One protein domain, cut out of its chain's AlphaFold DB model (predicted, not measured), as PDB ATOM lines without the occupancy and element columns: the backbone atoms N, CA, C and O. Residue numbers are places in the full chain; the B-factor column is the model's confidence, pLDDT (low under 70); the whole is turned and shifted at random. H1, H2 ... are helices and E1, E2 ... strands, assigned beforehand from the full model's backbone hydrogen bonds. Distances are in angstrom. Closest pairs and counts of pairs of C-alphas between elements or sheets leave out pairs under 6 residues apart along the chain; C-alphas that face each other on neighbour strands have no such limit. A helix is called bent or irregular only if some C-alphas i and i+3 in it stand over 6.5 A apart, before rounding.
ATOM      1  N   MET A 131     124.762 126.369 118.577       91.19
ATOM      2  CA  MET A 131     125.811 127.131 117.905       91.19
ATOM      3  C   MET A 131     127.162 126.419 117.975       91.19
ATOM      4  O   MET A 131     127.607 126.014 119.053       91.19
ATOM      5  N   GLU A 132     127.842 126.367 116.833       92.06
ATOM      6  CA  GLU A 132     129.242 125.965 116.693       92.06
ATOM      7  C   GLU A 132     130.082 127.143 116.175       92.06
ATOM      8  O   GLU A 132     129.624 127.933 115.352       92.06
ATOM      9  N   PHE A 133     131.324 127.276 116.653       91.00
ATOM     10  CA  PHE A 133     132.253 128.311 116.196       91.00
ATOM     11  C   PHE A 133     133.236 127.742 115.176       91.00
ATOM     12  O   PHE A 133     134.090 126.923 115.515       91.00
ATOM     13  N   THR A 134     133.158 128.234 113.941       91.38
ATOM     14  CA  THR A 134     134.070 127.860 112.852       91.38
ATOM     15  C   THR A 134     135.040 129.001 112.529       91.38
ATOM     16  O   THR A 134     134.884 130.126 113.004       91.38
ATOM     17  N   GLN A 135     136.024 128.745 111.659       88.38
ATOM     18  CA  GLN A 135     136.912 129.801 111.147       88.38
ATOM     19  C   GLN A 135     136.162 130.900 110.373       88.38
ATOM     20  O   GLN A 135     136.655 132.022 110.291       88.38
ATOM     21  N   ALA A 136     134.982 130.594 109.821       89.81
ATOM     22  CA  ALA A 136     134.140 131.544 109.097       89.81
ATOM     23  C   ALA A 136     133.155 132.305 110.008       89.81
ATOM     24  O   ALA A 136     132.461 133.204 109.536       89.81
ATOM     25  N   GLY A 137     133.102 131.968 111.303       89.56
ATOM     26  CA  GLY A 137     132.158 132.527 112.271       89.56
ATOM     27  C   GLY A 137     131.225 131.476 112.887       89.56
ATOM     28  O   GLY A 137     131.416 130.273 112.668       89.56
ATOM     29  N   PRO A 138     130.244 131.916 113.699       91.94
ATOM     30  CA  PRO A 138     129.249 131.025 114.280       91.94
ATOM     31  C   PRO A 138     128.335 130.440 113.194       91.94
ATOM     32  O   PRO A 138     127.949 131.149 112.265       91.94
ATOM     33  N   VAL A 139     127.979 129.163 113.329       94.06
ATOM     34  CA  VAL A 139     127.027 128.438 112.467       94.06
ATOM     35  C   VAL A 139     126.037 127.642 113.321       94.06
ATOM     36  O   VAL A 139     126.310 127.384 114.498       94.06
ATOM     37  N   LEU A 140     124.901 127.249 112.734       94.19
ATOM     38  CA  LEU A 140     123.974 126.295 113.349       94.19
ATOM     39  C   LEU A 140     124.702 124.960 113.555       94.19
ATOM     40  O   LEU A 140     125.166 124.356 112.592       94.19
ATOM     41  N   GLY A 141     124.833 124.539 114.814       93.62
ATOM     42  CA  GLY A 141     125.627 123.371 115.217       93.62
ATOM     43  C   GLY A 141     124.807 122.124 115.566       93.62
ATOM     44  O   GLY A 141     125.372 121.152 116.067       93.62
ATOM     45  N   MET A 142     123.485 122.161 115.376       93.69
ATOM     46  CA  MET A 142     122.596 121.026 115.643       93.69
ATOM     47  C   MET A 142     122.737 119.964 114.555       93.69
ATOM     48  O   MET A 142     122.803 120.290 113.372       93.69
ATOM     49  N   SER A 143     122.766 118.693 114.956       94.69
ATOM     50  CA  SER A 143     122.745 117.573 114.014       94.69
ATOM     51  C   SER A 143     121.356 117.367 113.411       94.69
ATOM     52  O   SER A 143     120.352 117.774 113.994       94.69
ATOM     53  N   ASP A 144     121.281 116.654 112.286       95.50
ATOM     54  CA  ASP A 144     120.006 116.290 111.656       95.50
ATOM     55  C   ASP A 144     119.075 115.532 112.617       95.50
ATOM     56  O   ASP A 144     117.868 115.759 112.611       95.50
ATOM     57  N   GLU A 145     119.616 114.662 113.479       93.62
ATOM     58  CA  GLU A 145     118.818 113.952 114.486       93.62
ATOM     59  C   GLU A 145     118.234 114.909 115.520       93.62
ATOM     60  O   GLU A 145     117.045 114.826 115.835       93.62
ATOM     61  N   ARG A 146     119.037 115.863 116.003       92.81
ATOM     62  CA  ARG A 146     118.544 116.894 116.915       92.81
ATOM     63  C   ARG A 146     117.476 117.758 116.250       92.81
ATOM     64  O   ARG A 146     116.447 118.008 116.866       92.81
ATOM     65  N   LEU A 147     117.684 118.171 115.001       95.25
ATOM     66  CA  LEU A 147     116.706 118.960 114.252       95.25
ATOM     67  C   LEU A 147     115.398 118.186 114.051       95.25
ATOM     68  O   LEU A 147     114.333 118.751 114.270       95.25
ATOM     69  N   LYS A 148     115.444 116.890 113.719       95.31
ATOM     70  CA  LYS A 148     114.234 116.053 113.635       95.31
ATOM     71  C   LYS A 148     113.469 116.000 114.961       95.31
ATOM     72  O   LYS A 148     112.242 116.075 114.934       95.31
ATOM     73  N   GLN A 149     114.166 115.934 116.099       92.81
ATOM     74  CA  GLN A 149     113.528 116.005 117.417       92.81
ATOM     75  C   GLN A 149     112.830 117.350 117.660       92.81
ATOM     76  O   GLN A 149     111.649 117.354 117.998       92.81
ATOM     77  N   GLU A 150     113.513 118.475 117.430       92.56
ATOM     78  CA  GLU A 150     112.907 119.814 117.554       92.56
ATOM     79  C   GLU A 150     111.690 119.961 116.619       92.56
ATOM     80  O   GLU A 150     110.632 120.469 116.999       92.56
ATOM     81  N   GLY A 151     111.814 119.443 115.392       95.25
ATOM     82  CA  GLY A 151     110.731 119.398 114.419       95.25
ATOM     83  C   GLY A 151     109.531 118.591 114.912       95.25
ATOM     84  O   GLY A 151     108.396 119.026 114.737       95.25
ATOM     85  N   TYR A 152     109.768 117.450 115.564       94.62
ATOM     86  CA  TYR A 152     108.708 116.607 116.111       94.62
ATOM     87  C   TYR A 152     108.005 117.256 117.315       94.62
ATOM     88  O   TYR A 152     106.776 117.209 117.400       94.62
ATOM     89  N   TRP A 153     108.749 117.919 118.206       91.88
ATOM     90  CA  TRP A 153     108.173 118.633 119.352       91.88
ATOM     91  C   TRP A 153     107.227 119.760 118.942       91.88
ATOM     92  O   TRP A 153     106.166 119.908 119.543       91.88
ATOM     93  N   SER A 154     107.560 120.517 117.896       94.44
ATOM     94  CA  SER A 154     106.629 121.508 117.346       94.44
ATOM     95  C   SER A 154     105.500 120.850 116.542       94.44
ATOM     96  O   SER A 154     104.343 121.266 116.631       94.44
ATOM     97  N   TRP A 155     105.804 119.791 115.783       96.62
ATOM     98  CA  TRP A 155     104.819 119.088 114.963       96.62
ATOM     99  C   TRP A 155     103.661 118.514 115.777       96.62
ATOM    100  O   TRP A 155     102.517 118.692 115.369       96.62
ATOM    101  N   GLN A 156     103.931 117.842 116.902       94.88
ATOM    102  CA  GLN A 156     102.893 117.156 117.685       94.88
ATOM    103  C   GLN A 156     101.799 118.115 118.184       94.88
ATOM    104  O   GLN A 156     100.620 117.770 118.118       94.88
ATOM    105  N   GLU A 157     102.173 119.329 118.598       95.12
ATOM    106  CA  GLU A 157     101.241 120.387 119.006       95.12
ATOM    107  C   GLU A 157     100.556 121.013 117.786       95.12
ATOM    108  O   GLU A 157      99.340 121.217 117.767       95.12
ATOM    109  N   PHE A 158     101.319 121.264 116.714       98.19
ATOM    110  CA  PHE A 158     100.786 121.873 115.498       98.19
ATOM    111  C   PHE A 158      99.697 120.995 114.886       98.19
ATOM    112  O   PHE A 158      98.646 121.501 114.485       98.19
ATOM    113  N   ILE A 159      99.934 119.683 114.794       98.25
ATOM    114  CA  ILE A 159      98.995 118.765 114.159       98.25
ATOM    115  C   ILE A 159      97.762 118.527 115.024       98.25
ATOM    116  O   ILE A 159      96.656 118.474 114.485       98.25
ATOM    117  N   ALA A 160      97.924 118.445 116.347       97.94
ATOM    118  CA  ALA A 160      96.812 118.322 117.279       97.94
ATOM    119  C   ALA A 160      95.872 119.530 117.191       97.94
ATOM    120  O   ALA A 160      94.669 119.370 116.952       97.94
ATOM    121  N   GLU A 161      96.431 120.739 117.251       98.00
ATOM    122  CA  GLU A 161      95.661 121.973 117.110       98.00
ATOM    123  C   GLU A 161      95.051 122.092 115.704       98.00
ATOM    124  O   GLU A 161      93.872 122.415 115.559       98.00
ATOM    125  N   SER A 162      95.795 121.743 114.650       98.50
ATOM    126  CA  SER A 162      95.302 121.763 113.264       98.50
ATOM    127  C   SER A 162      94.122 120.813 113.037       98.50
ATOM    128  O   SER A 162      93.147 121.188 112.380       98.50
ATOM    129  N   ILE A 163      94.178 119.595 113.590       98.50
ATOM    130  CA  ILE A 163      93.064 118.639 113.555       98.50
ATOM    131  C   ILE A 163      91.875 119.202 114.338       98.50
ATOM    132  O   ILE A 163      90.751 119.159 113.836       98.50
ATOM    133  N   SER A 164      92.102 119.783 115.520       98.31
ATOM    134  CA  SER A 164      91.036 120.423 116.295       98.31
ATOM    135  C   SER A 164      90.327 121.525 115.501       98.31
ATOM    136  O   SER A 164      89.096 121.522 115.400       98.31
ATOM    137  N   LYS A 165      91.080 122.419 114.842       97.81
ATOM    138  CA  LYS A 165      90.508 123.465 113.974       97.81
ATOM    139  C   LYS A 165      89.770 122.888 112.777       97.81
ATOM    140  O   LYS A 165      88.670 123.348 112.474       97.81
ATOM    141  N   TYR A 166      90.311 121.851 112.142       97.38
ATOM    142  CA  TYR A 166      89.633 121.154 111.052       97.38
ATOM    143  C   TYR A 166      88.273 120.594 111.496       97.38
ATOM    144  O   TYR A 166      87.255 120.853 110.848       97.38
ATOM    145  N   VAL A 167      88.232 119.873 112.620       97.81
ATOM    146  CA  VAL A 167      87.003 119.284 113.171       97.81
ATOM    147  C   VAL A 167      86.019 120.378 113.597       97.81
ATOM    148  O   VAL A 167      84.840 120.306 113.241       97.81
ATOM    149  N   SER A 168      86.491 121.426 114.281       96.06
ATOM    150  CA  SER A 168      85.666 122.569 114.697       96.06
ATOM    151  C   SER A 168      85.029 123.265 113.500       96.06
ATOM    152  O   SER A 168      83.807 123.438 113.467       96.06
ATOM    153  N   TYR A 169      85.815 123.574 112.466       95.31
ATOM    154  CA  TYR A 169      85.317 124.166 111.231       95.31
ATOM    155  C   TYR A 169      84.272 123.274 110.553       95.31
ATOM    156  O   TYR A 169      83.180 123.740 110.218       95.31
ATOM    157  N   LYS A 170      84.554 121.981 110.370       95.44
ATOM    158  CA  LYS A 170      83.617 121.054 109.719       95.44
ATOM    159  C   LYS A 170      82.313 120.895 110.501       95.44
ATOM    160  O   LYS A 170      81.253 120.868 109.891       95.44
ATOM    161  N   ASN A 171      82.370 120.860 111.830       94.31
ATOM    162  CA  ASN A 171      81.182 120.794 112.682       94.31
ATOM    163  C   ASN A 171      80.384 122.111 112.703       94.31
ATOM    164  O   ASN A 171      79.160 122.114 112.828       94.31
ATOM    165  N   ARG A 172      81.070 123.255 112.632       91.19
ATOM    166  CA  ARG A 172      80.443 124.582 112.675       91.19
ATOM    167  C   ARG A 172      79.830 124.967 111.335       91.19
ATOM    168  O   ARG A 172      78.730 125.506 111.318       91.19
ATOM    169  N   SER A 173      80.509 124.655 110.234       92.06
ATOM    170  CA  SER A 173      80.090 125.008 108.872       92.06
ATOM    171  C   SER A 173      78.813 124.309 108.404       92.06
ATOM    172  O   SER A 173      78.197 124.756 107.443       92.06
ATOM    173  N   THR A 174      78.372 123.254 109.093       89.38
ATOM    174  CA  THR A 174      77.076 122.606 108.841       89.38
ATOM    175  C   THR A 174      75.918 123.238 109.614       89.38
ATOM    176  O   THR A 174      74.786 122.783 109.477       89.38
ATOM    177  N   ARG A 175      76.174 124.229 110.480       89.25
ATOM    178  CA  ARG A 175      75.133 124.907 111.265       89.25
ATOM    179  C   ARG A 175      74.526 126.044 110.441       89.25
ATOM    180  O   ARG A 175      75.263 126.853 109.890       89.25
ATOM    181  N   ASP A 176      73.201 126.186 110.476       89.00
ATOM    182  CA  ASP A 176      72.466 127.258 109.774       89.00
ATOM    183  C   ASP A 176      72.894 128.679 110.179       89.00
ATOM    184  O   ASP A 176      72.597 129.639 109.487       89.00
ATOM    185  N   SER A 177      73.564 128.848 111.319       87.19
ATOM    186  CA  SER A 177      74.065 130.146 111.777       87.19
ATOM    187  C   SER A 177      75.425 130.530 111.183       87.19
ATOM    188  O   SER A 177      75.929 131.613 111.482       87.19
ATOM    189  N   TYR A 178      76.072 129.641 110.426       89.44
ATOM    190  CA  TYR A 178      77.414 129.868 109.902       89.44
ATOM    191  C   TYR A 178      77.367 130.606 108.560       89.44
ATOM    192  O   TYR A 178      77.205 129.996 107.508       89.44
ATOM    193  N   HIS A 179      77.537 131.928 108.626       89.56
ATOM    194  CA  HIS A 179      77.470 132.832 107.474       89.56
ATOM    195  C   HIS A 179      78.687 133.773 107.397       89.56
ATOM    196  O   HIS A 179      78.551 134.990 107.580       89.56
ATOM    197  N   PRO A 180      79.905 133.242 107.180       88.69
ATOM    198  CA  PRO A 180      81.118 134.057 107.098       88.69
ATOM    199  C   PRO A 180      81.104 135.072 105.944       88.69
ATOM    200  O   PRO A 180      81.765 136.106 106.016       88.69
ATOM    201  N   GLU A 181      80.329 134.820 104.889       87.12
ATOM    202  CA  GLU A 181      80.144 135.721 103.751       87.12
ATOM    203  C   GLU A 181      79.464 137.046 104.120       87.12
ATOM    204  O   GLU A 181      79.562 138.017 103.369       87.12
ATOM    205  N   LEU A 182      78.787 137.100 105.271       89.44
ATOM    206  CA  LEU A 182      78.117 138.300 105.772       89.44
ATOM    207  C   LEU A 182      79.038 139.183 106.630       89.44
ATOM    208  O   LEU A 182      78.609 140.245 107.085       89.44
ATOM    209  N   ILE A 183      80.287 138.767 106.873       91.38
ATOM    210  CA  ILE A 183      81.228 139.517 107.711       91.38
ATOM    211  C   ILE A 183      81.669 140.796 106.993       91.38
ATOM    212  O   ILE A 183      82.294 140.775 105.933       91.38
ATOM    213  N   GLU A 184      81.408 141.935 107.630       92.50
ATOM    214  CA  GLU A 184      82.019 143.207 107.269       92.50
ATOM    215  C   GLU A 184      83.299 143.402 108.096       92.50
ATOM    216  O   GLU A 184      83.225 143.694 109.288       92.50
ATOM    217  N   TRP A 185      84.469 143.267 107.464       94.56
ATOM    218  CA  TRP A 185      85.797 143.261 108.101       94.56
ATOM    219  C   TRP A 185      86.258 144.620 108.661       94.56
ATOM    220  O   TRP A 185      87.255 145.203 108.234       94.56
ATOM    221  N   LYS A 186      85.524 145.134 109.644       94.44
ATOM    222  CA  LYS A 186      85.903 146.287 110.468       94.44
ATOM    223  C   LYS A 186      86.978 145.902 111.493       94.44
ATOM    224  O   LYS A 186      87.024 144.732 111.871       94.44
ATOM    225  N   PRO A 187      87.750 146.874 112.023       92.62
ATOM    226  CA  PRO A 187      88.808 146.620 113.006       92.62
ATOM    227  C   PRO A 187      88.385 145.727 114.168       92.62
ATOM    228  O   PRO A 187      89.084 144.781 114.487       92.62
ATOM    229  N   ILE A 188      87.187 145.939 114.718       91.06
ATOM    230  CA  ILE A 188      86.652 145.144 115.836       91.06
ATOM    231  C   ILE A 188      86.569 143.630 115.564       91.06
ATOM    232  O   ILE A 188      86.543 142.848 116.510       91.06
ATOM    233  N   PHE A 189      86.509 143.204 114.298       90.38
ATOM    234  CA  PHE A 189      86.429 141.788 113.931       90.38
ATOM    235  C   PHE A 189      87.797 141.144 113.709       90.38
ATOM    236  O   PHE A 189      87.934 139.947 113.942       90.38
ATOM    237  N   TRP A 190      88.797 141.906 113.256       93.69
ATOM    238  CA  TRP A 190      90.117 141.358 112.936       93.69
ATOM    239  C   TRP A 190      91.221 141.761 113.917       93.69
ATOM    240  O   TRP A 190      92.236 141.075 113.974       93.69
ATOM    241  N   SER A 191      91.039 142.798 114.741       92.44
ATOM    242  CA  SER A 191      92.058 143.219 115.713       92.44
ATOM    243  C   SER A 191      92.357 142.116 116.728       92.44
ATOM    244  O   SER A 191      93.514 141.812 116.973       92.44
ATOM    245  N   GLY A 192      91.325 141.422 117.223       94.50
ATOM    246  CA  GLY A 192      91.507 140.289 118.136       94.50
ATOM    247  C   GLY A 192      92.206 139.081 117.496       94.50
ATOM    248  O   GLY A 192      92.811 138.283 118.206       94.50
ATOM    249  N   ILE A 193      92.152 138.946 116.164       96.19
ATOM    250  CA  ILE A 193      92.927 137.931 115.435       96.19
ATOM    251  C   ILE A 193      94.408 138.319 115.444       96.19
ATOM    252  O   ILE A 193      95.242 137.488 115.791       96.19
ATOM    253  N   VAL A 194      94.717 139.577 115.117       95.88
ATOM    254  CA  VAL A 194      96.087 140.110 115.146       95.88
ATOM    255  C   VAL A 194      96.682 139.997 116.547       95.88
ATOM    256  O   VAL A 194      97.761 139.434 116.694       95.88
ATOM    257  N   ASP A 195      95.950 140.423 117.583       96.19
ATOM    258  CA  ASP A 195      96.391 140.325 118.980       96.19
ATOM    259  C   ASP A 195      96.724 138.874 119.363       96.19
ATOM    260  O   ASP A 195      97.743 138.604 119.999       96.19
ATOM    261  N   LYS A 196      95.891 137.917 118.933       95.62
ATOM    262  CA  LYS A 196      96.104 136.485 119.181       95.62
ATOM    263  C   LYS A 196      97.335 135.944 118.445       95.62
ATOM    264  O   LYS A 196      98.113 135.203 119.042       95.62
ATOM    265  N   LEU A 197      97.516 136.282 117.168       97.62
ATOM    266  CA  LEU A 197      98.668 135.834 116.378       97.62
ATOM    267  C   LEU A 197      99.979 136.429 116.912       97.62
ATOM    268  O   LEU A 197     100.947 135.693 117.108       97.62
ATOM    269  N   MET A 198      99.980 137.726 117.224       96.44
ATOM    270  CA  MET A 198     101.114 138.409 117.845       96.44
ATOM    271  C   MET A 198     101.455 137.817 119.207       96.44
ATOM    272  O   MET A 198     102.624 137.550 119.464       96.44
ATOM    273  N   TYR A 199     100.458 137.524 120.045       95.56
ATOM    274  CA  TYR A 199     100.685 136.882 121.339       95.56
ATOM    275  C   TYR A 199     101.445 135.553 121.212       95.56
ATOM    276  O   TYR A 199     102.388 135.305 121.970       95.56
ATOM    277  N   TYR A 200     101.080 134.702 120.246       96.69
ATOM    278  CA  TYR A 200     101.789 133.439 120.036       96.69
ATOM    279  C   TYR A 200     103.202 133.639 119.476       96.69
ATOM    280  O   TYR A 200     104.128 132.970 119.936       96.69
ATOM    281  N   LEU A 201     103.401 134.573 118.539       95.56
ATOM    282  CA  LEU A 201     104.740 134.905 118.031       95.56
ATOM    283  C   LEU A 201     105.641 135.475 119.130       95.56
ATOM    284  O   LEU A 201     106.795 135.067 119.254       95.56
ATOM    285  N   GLU A 202     105.124 136.376 119.964       93.12
ATOM    286  CA  GLU A 202     105.865 136.937 121.092       93.12
ATOM    287  C   GLU A 202     106.209 135.865 122.128       93.12
ATOM    288  O   GLU A 202     107.351 135.802 122.583       93.12
ATOM    289  N   SER A 203     105.260 134.979 122.453       91.12
ATOM    290  CA  SER A 203     105.502 133.844 123.355       91.12
ATOM    291  C   SER A 203     106.603 132.935 122.799       91.12
ATOM    292  O   SER A 203     107.600 132.688 123.475       91.12
ATOM    293  N   THR A 204     106.507 132.573 121.517       93.06
ATOM    294  CA  THR A 204     107.520 131.781 120.805       93.06
ATOM    295  C   THR A 204     108.915 132.398 120.908       93.06
ATOM    296  O   THR A 204     109.900 131.725 121.224       93.06
ATOM    297  N   LEU A 205     109.018 133.691 120.593       91.81
ATOM    298  CA  LEU A 205     110.296 134.356 120.375       91.81
ATOM    299  C   LEU A 205     110.904 134.943 121.643       91.81
ATOM    300  O   LEU A 205     112.118 135.130 121.661       91.81
ATOM    301  N   TYR A 206     110.134 135.200 122.701       87.06
ATOM    302  CA  TYR A 206     110.624 135.959 123.858       87.06
ATOM    303  C   TYR A 206     110.379 135.301 125.218       87.06
ATOM    304  O   TYR A 206     110.904 135.805 126.211       87.06
ATOM    305  N   HIS A 207     109.666 134.171 125.292       84.75
ATOM    306  CA  HIS A 207     109.453 133.482 126.569       84.75
ATOM    307  C   HIS A 207     110.765 132.948 127.177       84.75
ATOM    308  O   HIS A 207     111.052 133.178 128.351       84.75
ATOM    309  N   TYR A 208     111.608 132.301 126.366       83.62
ATOM    310  CA  TYR A 208     112.945 131.849 126.767       83.62
ATOM    311  C   TYR A 208     114.042 132.703 126.132       83.62
ATOM    312  O   TYR A 208     113.837 133.290 125.080       83.62
ATOM    313  N   THR A 209     115.236 132.788 126.725       81.25
ATOM    314  CA  THR A 209     116.320 133.622 126.161       81.25
ATOM    315  C   THR A 209     117.039 132.957 124.983       81.25
ATOM    316  O   THR A 209     117.420 133.644 124.041       81.25
ATOM    317  N   SER A 210     117.217 131.634 125.009       80.75
ATOM    318  CA  SER A 210     118.100 130.927 124.058       80.75
ATOM    319  C   SER A 210     117.409 129.846 123.226       80.75
ATOM    320  O   SER A 210     117.993 129.374 122.257       80.75
ATOM    321  N   THR A 211     116.192 129.455 123.594       86.88
ATOM    322  CA  THR A 211     115.346 128.490 122.873       86.88
ATOM    323  C   THR A 211     114.074 129.185 122.406       86.88
ATOM    324  O   THR A 211     113.836 130.340 122.773       86.88
ATOM    325  N   ILE A 212     113.269 128.525 121.584       90.81
ATOM    326  CA  ILE A 212     111.909 128.983 121.292       90.81
ATOM    327  C   ILE A 212     110.919 128.294 122.234       90.81
ATOM    328  O   ILE A 212     111.292 127.367 122.942       90.81
ATOM    329  N   ASP A 213     109.692 128.798 122.284       91.19
ATOM    330  CA  ASP A 213     108.554 128.056 122.829       91.19
ATOM    331  C   ASP A 213     107.843 127.336 121.670       91.19
ATOM    332  O   ASP A 213     107.168 127.966 120.848       91.19
ATOM    333  N   GLU A 214     108.056 126.022 121.557       88.69
ATOM    334  CA  GLU A 214     107.533 125.189 120.470       88.69
ATOM    335  C   GLU A 214     106.002 125.131 120.476       88.69
ATOM    336  O   GLU A 214     105.395 125.076 119.403       88.69
ATOM    337  N   TYR A 215     105.381 125.200 121.661       89.31
ATOM    338  CA  TYR A 215     103.927 125.240 121.824       89.31
ATOM    339  C   TYR A 215     103.348 126.530 121.235       89.31
ATOM    340  O   TYR A 215     102.428 126.487 120.411       89.31
ATOM    341  N   GLY A 216     103.932 127.685 121.578       93.81
ATOM    342  CA  GLY A 216     103.578 128.971 120.980       93.81
ATOM    343  C   GLY A 216     103.697 128.961 119.453       93.81
ATOM    344  O   GLY A 216     102.775 129.402 118.761       93.81
ATOM    345  N   LEU A 217     104.785 128.394 118.917       97.06
ATOM    346  CA  LEU A 217     105.039 128.341 117.472       97.06
ATOM    347  C   LEU A 217     104.019 127.458 116.748       97.06
ATOM    348  O   LEU A 217     103.464 127.838 115.712       97.06
ATOM    349  N   ALA A 218     103.760 126.283 117.315       96.62
ATOM    350  CA  ALA A 218     102.785 125.333 116.816       96.62
ATOM    351  C   ALA A 218     101.377 125.937 116.769       96.62
ATOM    352  O   ALA A 218     100.705 125.881 115.736       96.62
ATOM    353  N   HIS A 219     100.952 126.571 117.863       96.94
ATOM    354  CA  HIS A 219      99.639 127.200 117.957       96.94
ATOM    355  C   HIS A 219      99.507 128.405 117.030       96.94
ATOM    356  O   HIS A 219      98.457 128.558 116.402       96.94
ATOM    357  N   TYR A 220     100.553 129.223 116.885       98.38
ATOM    358  CA  TYR A 220     100.577 130.308 115.905       98.38
ATOM    359  C   TYR A 220     100.257 129.786 114.497       98.38
ATOM    360  O   TYR A 220      99.297 130.245 113.870       98.38
ATOM    361  N   PHE A 221     101.007 128.788 114.019       98.62
ATOM    362  CA  PHE A 221     100.820 128.274 112.665       98.62
ATOM    363  C   PHE A 221      99.513 127.506 112.489       98.62
ATOM    364  O   PHE A 221      98.855 127.675 111.464       98.62
ATOM    365  N   ALA A 222      99.097 126.698 113.468       98.44
ATOM    366  CA  ALA A 222      97.827 125.982 113.390       98.44
ATOM    367  C   ALA A 222      96.646 126.960 113.290       98.44
ATOM    368  O   ALA A 222      95.760 126.790 112.453       98.44
ATOM    369  N   ASN A 223      96.663 128.044 114.072       98.06
ATOM    370  CA  ASN A 223      95.636 129.078 113.997       98.06
ATOM    371  C   ASN A 223      95.700 129.840 112.663       98.06
ATOM    372  O   ASN A 223      94.683 129.947 111.986       98.06
ATOM    373  N   LEU A 224      96.880 130.295 112.231       98.38
ATOM    374  CA  LEU A 224      97.039 131.003 110.956       98.38
ATOM    375  C   LEU A 224      96.533 130.191 109.751       98.38
ATOM    376  O   LEU A 224      95.939 130.746 108.827       98.38
ATOM    377  N   LEU A 225      96.791 128.882 109.748       98.19
ATOM    378  CA  LEU A 225      96.609 128.032 108.574       98.19
ATOM    379  C   LEU A 225      95.305 127.221 108.573       98.19
ATOM    380  O   LEU A 225      94.825 126.845 107.496       98.19
ATOM    381  N   MET A 226      94.726 126.944 109.746       97.50
ATOM    382  CA  MET A 226      93.596 126.017 109.894       97.50
ATOM    383  C   MET A 226      92.366 126.617 110.580       97.50
ATOM    384  O   MET A 226      91.272 126.107 110.336       97.50
ATOM    385  N   ASP A 227      92.496 127.686 111.375       96.12
ATOM    386  CA  ASP A 227      91.333 128.365 111.967       96.12
ATOM    387  C   ASP A 227      90.518 129.059 110.867       96.12
ATOM    388  O   ASP A 227      91.039 129.846 110.073       96.12
ATOM    389  N   ASP A 228      89.229 128.746 110.779       92.81
ATOM    390  CA  ASP A 228      88.391 129.182 109.669       92.81
ATOM    391  C   ASP A 228      88.199 130.701 109.638       92.81
ATOM    392  O   ASP A 228      88.255 131.297 108.561       92.81
ATOM    393  N   PHE A 229      88.055 131.346 110.797       92.56
ATOM    394  CA  PHE A 229      87.926 132.801 110.871       92.56
ATOM    395  C   PHE A 229      89.232 133.500 110.498       92.56
ATOM    396  O   PHE A 229      89.200 134.506 109.787       92.56
ATOM    397  N   ILE A 230      90.378 132.954 110.910       96.31
ATOM    398  CA  ILE A 230      91.688 133.520 110.561       96.31
ATOM    399  C   ILE A 230      91.981 133.339 109.071       96.31
ATOM    400  O   ILE A 230      92.427 134.279 108.415       96.31
ATOM    401  N   LYS A 231      91.636 132.193 108.477       95.75
ATOM    402  CA  LYS A 231      91.748 131.996 107.023       95.75
ATOM    403  C   LYS A 231      90.881 132.976 106.238       95.75
ATOM    404  O   LYS A 231      91.320 133.503 105.217       95.75
ATOM    405  N   LEU A 232      89.660 133.239 106.707       95.50
ATOM    406  CA  LEU A 232      88.783 134.235 106.094       95.50
ATOM    407  C   LEU A 232      89.350 135.654 106.237       95.50
ATOM    408  O   LEU A 232      89.247 136.434 105.294       95.50
ATOM    409  N   TYR A 233      89.983 135.972 107.369       96.56
ATOM    410  CA  TYR A 233      90.710 137.228 107.574       96.56
ATOM    411  C   TYR A 233      91.884 137.375 106.595       96.56
ATOM    412  O   TYR A 233      91.985 138.395 105.916       96.56
ATOM    413  N   VAL A 234      92.718 136.340 106.452       96.75
ATOM    414  CA  VAL A 234      93.838 136.313 105.496       96.75
ATOM    415  C   VAL A 234      93.332 136.498 104.061       96.75
ATOM    416  O   VAL A 234      93.880 137.305 103.309       96.75
ATOM    417  N   GLN A 235      92.241 135.821 103.685       96.25
ATOM    418  CA  GLN A 235      91.619 136.004 102.372       96.25
ATOM    419  C   GLN A 235      91.058 137.422 102.197       96.25
ATOM    420  O   GLN A 235      91.210 138.023 101.137       96.25
ATOM    421  N   ALA A 236      90.429 137.987 103.229       96.06
ATOM    422  CA  ALA A 236      89.911 139.348 103.188       96.06
ATOM    423  C   ALA A 236      91.026 140.396 103.066       96.06
ATOM    424  O   ALA A 236      90.822 141.409 102.394       96.06
ATOM    425  N   ALA A 237      92.199 140.154 103.659       96.31
ATOM    426  CA  ALA A 237      93.393 140.973 103.463       96.31
ATOM    427  C   ALA A 237      93.856 140.929 102.001       96.31
ATOM    428  O   ALA A 237      94.006 141.979 101.376       96.31
ATOM    429  N   ALA A 238      93.985 139.725 101.434       95.88
ATOM    430  CA  ALA A 238      94.375 139.526 100.038       95.88
ATOM    431  C   ALA A 238      93.383 140.160  99.042       95.88
ATOM    432  O   ALA A 238      93.788 140.701  98.016       95.88
ATOM    433  N   ASP A 239      92.090 140.145  99.369       94.94
ATOM    434  CA  ASP A 239      91.025 140.740  98.558       94.94
ATOM    435  C   ASP A 239      90.881 142.268  98.746       94.94
ATOM    436  O   ASP A 239      90.000 142.874  98.131       94.94
ATOM    437  N   GLY A 240      91.665 142.901  99.630       94.62
ATOM    438  CA  GLY A 240      91.537 144.330  99.950       94.62
ATOM    439  C   GLY A 240      90.222 144.697 100.656       94.62
ATOM    440  O   GLY A 240      89.731 145.819 100.534       94.62
ATOM    441  N   LYS A 241      89.608 143.745 101.368       94.94
ATOM    442  CA  LYS A 241      88.302 143.905 102.037       94.94
ATOM    443  C   LYS A 241      88.403 144.398 103.479       94.94
ATOM    444  O   LYS A 241      87.379 144.792 104.043       94.94
ATOM    445  N   LEU A 242      89.594 144.362 104.074       95.69
ATOM    446  CA  LEU A 242      89.814 144.835 105.438       95.69
ATOM    447  C   LEU A 242      89.666 146.354 105.522       95.69
ATOM    448  O   LEU A 242      90.146 147.090 104.662       95.69
ATOM    449  N   LYS A 243      89.015 146.815 106.588       95.12
ATOM    450  CA  LYS A 243      88.887 148.234 106.916       95.12
ATOM    451  C   LYS A 243      89.692 148.565 108.166       95.12
ATOM    452  O   LYS A 243      89.738 147.752 109.088       95.12
ATOM    453  N   VAL A 244      90.247 149.771 108.221       94.25
ATOM    454  CA  VAL A 244      91.013 150.328 109.348       94.25
ATOM    455  C   VAL A 244      90.274 151.514 109.965       94.25
ATOM    456  O   VAL A 244      89.395 152.096 109.330       94.25
ATOM    457  N   TYR A 245      90.595 151.854 111.215       92.44
ATOM    458  CA  TYR A 245      90.140 153.107 111.814       92.44
ATOM    459  C   TYR A 245      91.149 154.203 111.473       92.44
ATOM    460  O   TYR A 245      92.318 154.092 111.828       92.44
ATOM    461  N   ASP A 246      90.696 155.228 110.760       90.56
ATOM    462  CA  ASP A 246      91.478 156.423 110.470       90.56
ATOM    463  C   ASP A 246      91.267 157.429 111.605       90.56
ATOM    464  O   ASP A 246      90.161 157.942 111.807       90.56
ATOM    465  N   GLU A 247      92.326 157.670 112.378       89.50
ATOM    466  CA  GLU A 247      92.297 158.578 113.524       89.50
ATOM    467  C   GLU A 247      92.204 160.055 113.117       89.50
ATOM    468  O   GLU A 247      91.649 160.849 113.878       89.50
ATOM    469  N   GLU A 248      92.697 160.432 111.932       89.56
ATOM    470  CA  GLU A 248      92.702 161.826 111.476       89.56
ATOM    471  C   GLU A 248      91.286 162.310 111.163       89.56
ATOM    472  O   GLU A 248      90.923 163.446 111.479       89.56
ATOM    473  N   ILE A 249      90.467 161.438 110.568       90.62
ATOM    474  CA  ILE A 249      89.079 161.756 110.200       90.62
ATOM    475  C   ILE A 249      88.032 161.088 111.105       90.62
ATOM    476  O   ILE A 249      86.839 161.362 110.961       90.62
ATOM    477  N   GLY A 250      88.452 160.220 112.030       90.75
ATOM    478  CA  GLY A 250      87.582 159.534 112.989       90.75
ATOM    479  C   GLY A 250      86.584 158.566 112.347       90.75
ATOM    480  O   GLY A 250      85.437 158.475 112.792       90.75
ATOM    481  N   ALA A 251      86.980 157.877 111.272       92.38
ATOM    482  CA  ALA A 251      86.089 157.022 110.487       92.38
ATOM    483  C   ALA A 251      86.728 155.679 110.117       92.38
ATOM    484  O   ALA A 251      87.943 155.525 110.086       92.38
ATOM    485  N   VAL A 252      85.888 154.688 109.806       93.44
ATOM    486  CA  VAL A 252      86.347 153.386 109.310       93.44
ATOM    487  C   VAL A 252      86.464 153.435 107.789       93.44
ATOM    488  O   VAL A 252      85.461 153.631 107.098       93.44
ATOM    489  N   VAL A 253      87.673 153.228 107.273       93.88
ATOM    490  CA  VAL A 253      88.026 153.377 105.852       93.88
ATOM    491  C   VAL A 253      88.770 152.155 105.322       93.88
ATOM    492  O   VAL A 253      89.181 151.284 106.084       93.88
ATOM    493  N   TYR A 254      88.946 152.085 104.004       93.38
ATOM    494  CA  TYR A 254      89.893 151.148 103.406       93.38
ATOM    495  C   TYR A 254      91.315 151.702 103.550       93.38
ATOM    496  O   TYR A 254      91.508 152.893 103.290       93.38
ATOM    497  N   PRO A 255      92.294 150.882 103.969       92.06
ATOM    498  CA  PRO A 255      93.676 151.327 104.079       92.06
ATOM    499  C   PRO A 255      94.248 151.659 102.694       92.06
ATOM    500  O   PRO A 255      93.825 151.094 101.683       92.06
ATOM    501  N   LEU A 256      95.210 152.584 102.654       88.69
ATOM    502  CA  LEU A 256      95.936 152.927 101.425       88.69
ATOM    503  C   LEU A 256      96.920 151.825 101.023       88.69
ATOM    504  O   LEU A 256      97.046 151.517  99.838       88.69
ATOM    505  N   ASP A 257      97.580 151.230 102.015       90.75
ATOM    506  CA  ASP A 257      98.551 150.160 101.828       90.75
ATOM    507  C   ASP A 257      97.933 148.786 102.145       90.75
ATOM    508  O   ASP A 257      97.061 148.680 103.018       90.75
ATOM    509  N   PRO A 258      98.371 147.713 101.462       92.06
ATOM    510  CA  PRO A 258      97.951 146.355 101.786       92.06
ATOM    511  C   PRO A 258      98.309 145.969 103.225       92.06
ATOM    512  O   PRO A 258      99.401 146.268 103.705       92.06
ATOM    513  N   ILE A 259      97.409 145.240 103.883       92.38
ATOM    514  CA  ILE A 259      97.658 144.655 105.205       92.38
ATOM    515  C   ILE A 259      98.281 143.270 105.019       92.38
ATOM    516  O   ILE A 259      97.720 142.427 104.319       92.38
ATOM    517  N   GLU A 260      99.419 143.033 105.667       94.75
ATOM    518  CA  GLU A 260     100.051 141.717 105.780       94.75
ATOM    519  C   GLU A 260      99.389 140.954 106.947       94.75
ATOM    520  O   GLU A 260      99.494 141.400 108.087       94.75
ATOM    521  N   PRO A 261      98.645 139.857 106.705       96.00
ATOM    522  CA  PRO A 261      97.767 139.270 107.718       96.00
ATOM    523  C   PRO A 261      98.424 138.175 108.571       96.00
ATOM    524  O   PRO A 261      97.731 137.493 109.323       96.00
ATOM    525  N   THR A 262      99.724 137.919 108.419       96.62
ATOM    526  CA  THR A 262     100.409 136.854 109.167       96.62
ATOM    527  C   THR A 262     101.081 137.360 110.435       96.62
ATOM    528  O   THR A 262     101.371 136.550 111.311       96.62
ATOM    529  N   CYS A 263     101.332 138.664 110.547       96.75
ATOM    530  CA  CYS A 263     102.130 139.279 111.609       96.75
ATOM    531  C   CYS A 263     103.627 138.908 111.584       96.75
ATOM    532  O   CYS A 263     104.393 139.363 112.432       96.75
ATOM    533  N   ILE A 264     104.094 138.116 110.607       97.44
ATOM    534  CA  ILE A 264     105.525 137.794 110.483       97.44
ATOM    535  C   ILE A 264     106.294 139.067 110.129       97.44
ATOM    536  O   ILE A 264     107.369 139.310 110.675       97.44
ATOM    537  N   SER A 265     105.742 139.910 109.252       94.94
ATOM    538  CA  SER A 265     106.388 141.167 108.858       94.94
ATOM    539  C   SER A 265     106.492 142.191 109.994       94.94
ATOM    540  O   SER A 265     107.348 143.072 109.914       94.94
ATOM    541  N   ASP A 266     105.702 142.039 111.060       94.00
ATOM    542  CA  ASP A 266     105.738 142.907 112.243       94.00
ATOM    543  C   ASP A 266     106.918 142.585 113.181       94.00
ATOM    544  O   ASP A 266     107.299 143.397 114.033       94.00
ATOM    545  N   ILE A 267     107.563 141.424 113.012       93.62
ATOM    546  CA  ILE A 267     108.764 141.053 113.767       93.62
ATOM    547  C   ILE A 267     109.933 141.931 113.318       93.62
ATOM    548  O   ILE A 267     110.344 141.901 112.166       93.62
ATOM    549  N   LYS A 268     110.556 142.670 114.240       91.38
ATOM    550  CA  LYS A 268     111.635 143.620 113.897       91.38
ATOM    551  C   LYS A 268     112.858 142.976 113.232       91.38
ATOM    552  O   LYS A 268     113.528 143.627 112.432       91.38
ATOM    553  N   SER A 269     113.182 141.735 113.590       91.94
ATOM    554  CA  SER A 269     114.332 141.021 113.032       91.94
ATOM    555  C   SER A 269     113.987 140.351 111.707       91.94
ATOM    556  O   SER A 269     113.262 139.358 111.671       91.94
ATOM    557  N   SER A 270     114.598 140.823 110.621       93.31
ATOM    558  CA  SER A 270     114.507 140.163 109.318       93.31
ATOM    559  C   SER A 270     115.173 138.782 109.287       93.31
ATOM    560  O   SER A 270     114.807 137.960 108.450       93.31
ATOM    561  N   GLU A 271     116.123 138.496 110.185       94.38
ATOM    562  CA  GLU A 271     116.746 137.172 110.289       94.38
ATOM    563  C   GLU A 271     115.813 136.161 110.964       94.38
ATOM    564  O   GLU A 271     115.797 135.005 110.558       94.38
ATOM    565  N   LEU A 272     114.969 136.592 111.911       94.62
ATOM    566  CA  LEU A 272     113.921 135.745 112.498       94.62
ATOM    567  C   LEU A 272     112.710 135.571 111.567       94.62
ATOM    568  O   LEU A 272     112.065 134.526 111.585       94.62
ATOM    569  N   GLN A 273     112.416 136.551 110.705       97.00
ATOM    570  CA  GLN A 273     111.326 136.433 109.727       97.00
ATOM    571  C   GLN A 273     111.559 135.321 108.693       97.00
ATOM    572  O   GLN A 273     110.621 134.621 108.316       97.00
ATOM    573  N   LYS A 274     112.794 135.154 108.200       97.31
ATOM    574  CA  LYS A 274     113.132 134.182 107.140       97.31
ATOM    575  C   LYS A 274     112.720 132.737 107.475       97.31
ATOM    576  O   LYS A 274     111.990 132.152 106.668       97.31
ATOM    577  N   PRO A 275     113.129 132.152 108.620       97.69
ATOM    578  CA  PRO A 275     112.718 130.799 108.975       97.69
ATOM    579  C   PRO A 275     111.208 130.690 109.219       97.69
ATOM    580  O   PRO A 275     110.630 129.670 108.855       97.69
ATOM    581  N   LEU A 276     110.533 131.733 109.726       98.31
ATOM    582  CA  LEU A 276     109.069 131.735 109.873       98.31
ATOM    583  C   LEU A 276     108.354 131.676 108.521       98.31
ATOM    584  O   LEU A 276     107.452 130.862 108.331       98.31
ATOM    585  N   TRP A 277     108.784 132.477 107.542       98.50
ATOM    586  CA  TRP A 277     108.239 132.414 106.185       98.50
ATOM    587  C   TRP A 277     108.486 131.056 105.523       98.50
ATOM    588  O   TRP A 277     107.607 130.527 104.836       98.50
ATOM    589  N   ASN A 278     109.664 130.465 105.739       98.56
ATOM    590  CA  ASN A 278     109.964 129.137 105.218       98.56
ATOM    591  C   ASN A 278     109.106 128.054 105.889       98.56
ATOM    592  O   ASN A 278     108.545 127.209 105.190       98.56
ATOM    593  N   MET A 279     108.938 128.117 107.213       98.44
ATOM    594  CA  MET A 279     108.072 127.212 107.965       98.44
ATOM    595  C   MET A 279     106.616 127.329 107.508       98.44
ATOM    596  O   MET A 279     106.003 126.308 107.206       98.44
ATOM    597  N   LYS A 280     106.098 128.554 107.331       98.56
ATOM    598  CA  LYS A 280     104.765 128.798 106.760       98.56
ATOM    599  C   LYS A 280     104.584 128.044 105.444       98.56
ATOM    600  O   LYS A 280     103.631 127.288 105.296       98.56
ATOM    601  N   ARG A 281     105.531 128.194 104.513       98.62
ATOM    602  CA  ARG A 281     105.508 127.522 103.205       98.62
ATOM    603  C   ARG A 281     105.519 125.995 103.340       98.62
ATOM    604  O   ARG A 281     104.818 125.313 102.595       98.62
ATOM    605  N   ILE A 282     106.343 125.438 104.228       98.69
ATOM    606  CA  ILE A 282     106.413 123.984 104.455       98.69
ATOM    607  C   ILE A 282     105.069 123.473 104.986       98.69
ATOM    608  O   ILE A 282     104.510 122.527 104.427       98.69
ATOM    609  N   LEU A 283     104.522 124.137 106.006       98.62
ATOM    610  CA  LEU A 283     103.261 123.763 106.637       98.62
ATOM    611  C   LEU A 283     102.072 123.925 105.686       98.62
ATOM    612  O   LEU A 283     101.265 123.009 105.597       98.62
ATOM    613  N   GLU A 284     102.003 125.005 104.902       98.25
ATOM    614  CA  GLU A 284     100.985 125.207 103.856       98.25
ATOM    615  C   GLU A 284     100.945 124.053 102.849       98.25
ATOM    616  O   GLU A 284      99.872 123.557 102.502       98.25
ATOM    617  N   ASN A 285     102.113 123.574 102.414       98.38
ATOM    618  CA  ASN A 285     102.187 122.419 101.520       98.38
ATOM    619  C   ASN A 285     101.719 121.126 102.200       98.38
ATOM    620  O   ASN A 285     101.149 120.258 101.539       98.38
ATOM    621  N   GLN A 286     101.958 120.982 103.505       98.00
ATOM    622  CA  GLN A 286     101.531 119.814 104.271       98.00
ATOM    623  C   GLN A 286     100.014 119.808 104.491       98.00
ATOM    624  O   GLN A 286      99.375 118.798 104.201       98.00
ATOM    625  N   ILE A 287      99.421 120.928 104.921       97.25
ATOM    626  CA  ILE A 287      97.972 121.040 105.166       97.25
ATOM    627  C   ILE A 287      97.123 120.949 103.895       97.25
ATOM    628  O   ILE A 287      95.933 120.658 103.968       97.25
ATOM    629  N   ALA A 288      97.720 121.178 102.723       97.00
ATOM    630  CA  ALA A 288      97.049 121.007 101.439       97.00
ATOM    631  C   ALA A 288      96.860 119.529 101.041       97.00
ATOM    632  O   ALA A 288      96.110 119.238 100.106       97.00
ATOM    633  N   LYS A 289      97.536 118.586 101.714       97.06
ATOM    634  CA  LYS A 289      97.378 117.145 101.476       97.06
ATOM    635  C   LYS A 289      96.058 116.645 102.064       97.06
ATOM    636  O   LYS A 289      95.619 117.104 103.112       97.06
ATOM    637  N   GLU A 290      95.465 115.628 101.439       94.06
ATOM    638  CA  GLU A 290      94.257 114.967 101.963       94.06
ATOM    639  C   GLU A 290      94.497 114.360 103.355       94.06
ATOM    640  O   GLU A 290      93.687 114.530 104.261       94.06
ATOM    641  N   GLN A 291      95.646 113.705 103.533       94.62
ATOM    642  CA  GLN A 291      96.099 113.158 104.811       94.62
ATOM    643  C   GLN A 291      97.206 114.035 105.396       94.62
ATOM    644  O   GLN A 291      98.348 113.605 105.545       94.62
ATOM    645  N   PHE A 292      96.888 115.297 105.684       96.69
ATOM    646  CA  PHE A 292      97.867 116.282 106.158       96.69
ATOM    647  C   PHE A 292      98.539 115.930 107.492       96.69
ATOM    648  O   PHE A 292      99.542 116.540 107.834       96.69
ATOM    649  N   TRP A 293      98.029 114.955 108.242       95.69
ATOM    650  CA  TRP A 293      98.659 114.435 109.460       95.69
ATOM    651  C   TRP A 293      99.775 113.414 109.190       95.69
ATOM    652  O   TRP A 293     100.535 113.094 110.097       95.69
ATOM    653  N   MET A 294      99.898 112.902 107.961       95.06
ATOM    654  CA  MET A 294     100.934 111.935 107.600       95.06
ATOM    655  C   MET A 294     102.228 112.653 107.219       95.06
ATOM    656  O   MET A 294     102.264 113.413 106.244       95.06
ATOM    657  N   ILE A 295     103.297 112.380 107.962       95.56
ATOM    658  CA  ILE A 295     104.617 112.993 107.784       95.56
ATOM    659  C   ILE A 295     105.698 111.951 107.496       95.56
ATOM    660  O   ILE A 295     105.495 110.751 107.673       95.56
ATOM    661  N   ASP A 296     106.853 112.429 107.041       96.00
ATOM    662  CA  ASP A 296     108.075 111.650 106.872       96.00
ATOM    663  C   ASP A 296     109.258 112.334 107.585       96.00
ATOM    664  O   ASP A 296     109.145 113.452 108.093       96.00
ATOM    665  N   GLU A 297     110.414 111.664 107.631       95.25
ATOM    666  CA  GLU A 297     111.614 112.213 108.281       95.25
ATOM    667  C   GLU A 297     112.096 113.514 107.641       95.25
ATOM    668  O   GLU A 297     112.618 114.389 108.332       95.25
ATOM    669  N   LYS A 298     111.924 113.653 106.322       97.19
ATOM    670  CA  LYS A 298     112.340 114.860 105.613       97.19
ATOM    671  C   LYS A 298     111.511 116.052 106.087       97.19
ATOM    672  O   LYS A 298     112.067 117.122 106.304       97.19
ATOM    673  N   PHE A 299     110.205 115.872 106.252       97.62
ATOM    674  CA  PHE A 299     109.329 116.905 106.780       97.62
ATOM    675  C   PHE A 299     109.758 117.341 108.189       97.62
ATOM    676  O   PHE A 299     109.864 118.540 108.440       97.62
ATOM    677  N   LEU A 300     110.073 116.391 109.080       96.75
ATOM    678  CA  LEU A 300     110.570 116.710 110.424       96.75
ATOM    679  C   LEU A 300     111.878 117.500 110.378       96.75
ATOM    680  O   LEU A 300     112.014 118.494 111.087       96.75
ATOM    681  N   LEU A 301     112.814 117.105 109.512       97.69
ATOM    682  CA  LEU A 301     114.070 117.827 109.328       97.69
ATOM    683  C   LEU A 301     113.846 119.239 108.769       97.69
ATOM    684  O   LEU A 301     114.481 120.181 109.238       97.69
ATOM    685  N   ASP A 302     112.942 119.412 107.801       98.50
ATOM    686  CA  ASP A 302     112.625 120.721 107.219       98.50
ATOM    687  C   ASP A 302     112.047 121.678 108.290       98.50
ATOM    688  O   ASP A 302     112.489 122.825 108.393       98.50
ATOM    689  N   ILE A 303     111.094 121.214 109.113       97.94
ATOM    690  CA  ILE A 303     110.517 122.001 110.223       97.94
ATOM    691  C   ILE A 303     111.571 122.277 111.297       97.94
ATOM    692  O   ILE A 303     111.754 123.423 111.712       97.94
ATOM    693  N   GLY A 304     112.300 121.239 111.701       96.88
ATOM    694  CA  GLY A 304     113.384 121.319 112.668       96.88
ATOM    695  C   GLY A 304     114.473 122.305 112.267       96.88
ATOM    696  O   GLY A 304     114.953 123.064 113.102       96.88
ATOM    697  N   SER A 305     114.815 122.368 110.978       98.06
ATOM    698  CA  SER A 305     115.796 123.321 110.450       98.06
ATOM    699  C   SER A 305     115.340 124.767 110.636       98.06
ATOM    700  O   SER A 305     116.126 125.596 111.086       98.06
ATOM    701  N   CYS A 306     114.063 125.071 110.380       98.25
ATOM    702  CA  CYS A 306     113.516 126.403 110.654       98.25
ATOM    703  C   CYS A 306     113.575 126.759 112.149       98.25
ATOM    704  O   CYS A 306     113.887 127.897 112.495       98.25
ATOM    705  N   ILE A 307     113.316 125.795 113.036       96.94
ATOM    706  CA  ILE A 307     113.418 125.981 114.492       96.94
ATOM    707  C   ILE A 307     114.872 126.220 114.915       96.94
ATOM    708  O   ILE A 307     115.157 127.173 115.642       96.94
ATOM    709  N   GLY A 308     115.803 125.404 114.419       96.00
ATOM    710  CA  GLY A 308     117.233 125.563 114.672       96.00
ATOM    711  C   GLY A 308     117.749 126.929 114.216       96.00
ATOM    712  O   GLY A 308     118.448 127.604 114.973       96.00
ATOM    713  N   GLU A 309     117.348 127.385 113.026       96.81
ATOM    714  CA  GLU A 309     117.658 128.729 112.518       96.81
ATOM    715  C   GLU A 309     117.096 129.833 113.429       96.81
ATOM    716  O   GLU A 309     117.823 130.769 113.769       96.81
ATOM    717  N   LEU A 310     115.844 129.712 113.889       96.31
ATOM    718  CA  LEU A 310     115.249 130.654 114.846       96.31
ATOM    719  C   LEU A 310     116.062 130.742 116.143       96.31
ATOM    720  O   LEU A 310     116.430 131.840 116.567       96.31
ATOM    721  N   MET A 311     116.375 129.598 116.758       95.38
ATOM    722  CA  MET A 311     117.170 129.545 117.988       95.38
ATOM    723  C   MET A 311     118.571 130.141 117.779       95.38
ATOM    724  O   MET A 311     119.054 130.924 118.600       95.38
ATOM    725  N   PHE A 312     119.217 129.820 116.657       95.31
ATOM    726  CA  PHE A 312     120.543 130.322 116.308       95.31
ATOM    727  C   PHE A 312     120.568 131.848 116.139       95.31
ATOM    728  O   PHE A 312     121.392 132.530 116.758       95.31
ATOM    729  N   HIS A 313     119.643 132.406 115.355       93.62
ATOM    730  CA  HIS A 313     119.560 133.852 115.141       93.62
ATOM    731  C   HIS A 313     119.232 134.602 116.431       93.62
ATOM    732  O   HIS A 313     119.847 135.632 116.712       93.62
ATOM    733  N   LYS A 314     118.356 134.045 117.267       92.00
ATOM    734  CA  LYS A 314     118.028 134.601 118.580       92.00
ATOM    735  C   LYS A 314     119.249 134.700 119.499       92.00
ATOM    736  O   LYS A 314     119.462 135.737 120.127       92.00
ATOM    737  N   ILE A 315     120.098 133.669 119.541       91.38
ATOM    738  CA  ILE A 315     121.357 133.706 120.306       91.38
ATOM    739  C   ILE A 315     122.285 134.811 119.783       91.38
ATOM    740  O   ILE A 315     122.858 135.563 120.577       91.38
ATOM    741  N   ILE A 316     122.421 134.944 118.461       89.81
ATOM    742  CA  ILE A 316     123.259 135.985 117.850       89.81
ATOM    743  C   ILE A 316     122.743 137.380 118.204       89.81
ATOM    744  O   ILE A 316     123.532 138.240 118.590       89.81
ATOM    745  N   GLU A 317     121.442 137.626 118.101       88.06
ATOM    746  CA  GLU A 317     120.859 138.932 118.419       88.06
ATOM    747  C   GLU A 317     121.033 139.297 119.888       88.06
ATOM    748  O   GLU A 317     121.491 140.400 120.193       88.06
ATOM    749  N   ASN A 318     120.798 138.344 120.789       84.62
ATOM    750  CA  ASN A 318     121.021 138.541 122.217       84.62
ATOM    751  C   ASN A 318     122.498 138.808 122.547       84.62
ATOM    752  O   ASN A 318     122.790 139.588 123.447       84.62
ATOM    753  N   SER A 319     123.440 138.229 121.794       80.62
ATOM    754  CA  SER A 319     124.871 138.523 121.957       80.62
ATOM    755  C   SER A 319     125.297 139.907 121.443       80.62
ATOM    756  O   SER A 319     126.334 140.409 121.864       80.62
ATOM    757  N   ARG A 320     124.516 140.533 120.549       74.50
ATOM    758  CA  ARG A 320     124.785 141.875 119.992       74.50
ATOM    759  C   ARG A 320     124.193 143.005 120.838       74.50
ATOM    760  O   ARG A 320     124.526 144.163 120.606       74.50
ATOM    761  N   GLY A 321     123.306 142.679 121.778       59.09
ATOM    762  CA  GLY A 321     122.681 143.623 122.707       59.09
ATOM    763  C   GLY A 321     123.517 143.975 123.946       59.09
ATOM    764  O   GLY A 321     122.977 144.624 124.841       59.09
ATOM    765  N   PHE A 322     124.789 143.554 124.009       41.62
ATOM    766  CA  PHE A 322     125.737 143.837 125.096       41.62
ATOM    767  C   PHE A 322     126.916 144.699 124.644       41.62
ATOM    768  O   PHE A 322     127.478 144.416 123.560       41.62
TER     769      PHE A 322
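AT A GLANCE: This is residues 131 to 322 of the 322 residues of an uncharacterized protein of Clostridiales bacterium (UniProt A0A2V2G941). Three helices, H1, H3 and H2, lie side by side in a flat slab with H3 in the middle, and the helical hairpin of H5 and H6 crosses this layer, H6 over the first half of H1 and H5 over the last part of H3. H4 turns off at a corner from the end of H3, and two small strand hairpins lie at far ends of the slab, E1 and E2 beside H6, E3 and E4 by the first residues of H2. The printed part has 192 residues with six named helices and four named strands, in the order E1 E2 H1 H2 H3 H4 E3 E4 H5 H6; both two-stranded sheets, E1 - E2 and E3 - E4, are antiparallel, and the class is mostly helix. The whole is compact, with a radius of gyration of the C-alphas of 18.6 A, and flat, spanning 58 by 45 by 24 A.

IN THESE COORDINATES: Find C-alpha 131 at (125.811, 127.131, 117.905); there E1, residues 131 to 134, begins, and E2, residues 137 to 140, follows. At C-alpha 144, (120.006, 116.290, 111.656), begins H1, residues 144 to 173, the longest helix, which runs 41.0 A and has a kink of 29 degrees near residue 154. H2, residues 187 to 206, runs 26.6 A and is only just irregular, with C-alphas 189 and 192 6.8 A apart. Next come H3, residues 214 to 226, 17.5 A long, and H4, residues 228 to 238, 15.3 A long. The short strands E3, residues 244 to 246, and E4, residues 251 to 253, lead on to H5, residues 270 to 287, 25.6 A long; it is neither bent nor irregular, but only just: C-alphas 272 and 275 are 6.2 A apart. Last is H6, residues 297 to 320, which runs 34.5 A to C-alpha 320 at (124.785, 141.875, 119.992).

HOW THE PARTS SIT: Start at the hub, H3, which touches H1, H2, H4 and H5. Residues 153 to 166 of H1 touch it at a steep tilt of 40 degrees, the same way; the closest C-alphas, of Phe 158 and Ala 218, are 4.2 A apart. H2 and H3 form a helical hairpin, touching at a shallow tilt of 30 degrees, opposite ways, with the C-alphas of Thr 204 and Gly 216 closest at 4.8 A. H3 and H4 touch only at the corner, closest at the C-alphas of Leu 224 and Ile 230, 5.9 A. H5 touches H3 at a steep tilt of 56 degrees, closest at the C-alphas of Leu 225 and Glu 284, 7.0 A. H5 and H6 form another helical hairpin, at a shallow tilt of 16 degrees, with the C-alphas of Pro 275 and Cys 306 closest at 4.8 A. H6 touches H1 only just about perpendicular, at 72 degrees, and the C-alphas of Gly 151 and Gly 304 are 3.7 A apart, the closest pair. In the hairpin E1 and E2, look at N 132 and O 139, 3.0 A apart; the closest C-alphas of E2 and H6, of Leu 140 and Phe 312, are 6.1 A apart. In the hairpin E3 and E4, N 244 and O 253 are 2.8 A apart; the closest C-alphas of E3 and H2, of Val 244 and Pro 187, are 5.7 A apart. Every O i to N i+4 pair is within hydrogen-bond range in H3, H4 and H6; the count is 25 of 26 in H1, 14 of 16 in H2 and 12 of 14 in H5. H1 and H2 are apart.

THE WHOLE: The two C-alphas farthest apart, of Gln 135 and Asp 176, are 64.5 A apart. The printed part has no cut. The links H1 to H2, residues 174 to 186, and E4 to H5, residues 254 to 269, are long. The mean pLDDT of the printed part is 93.5, and residues 321 to 322 are under 70.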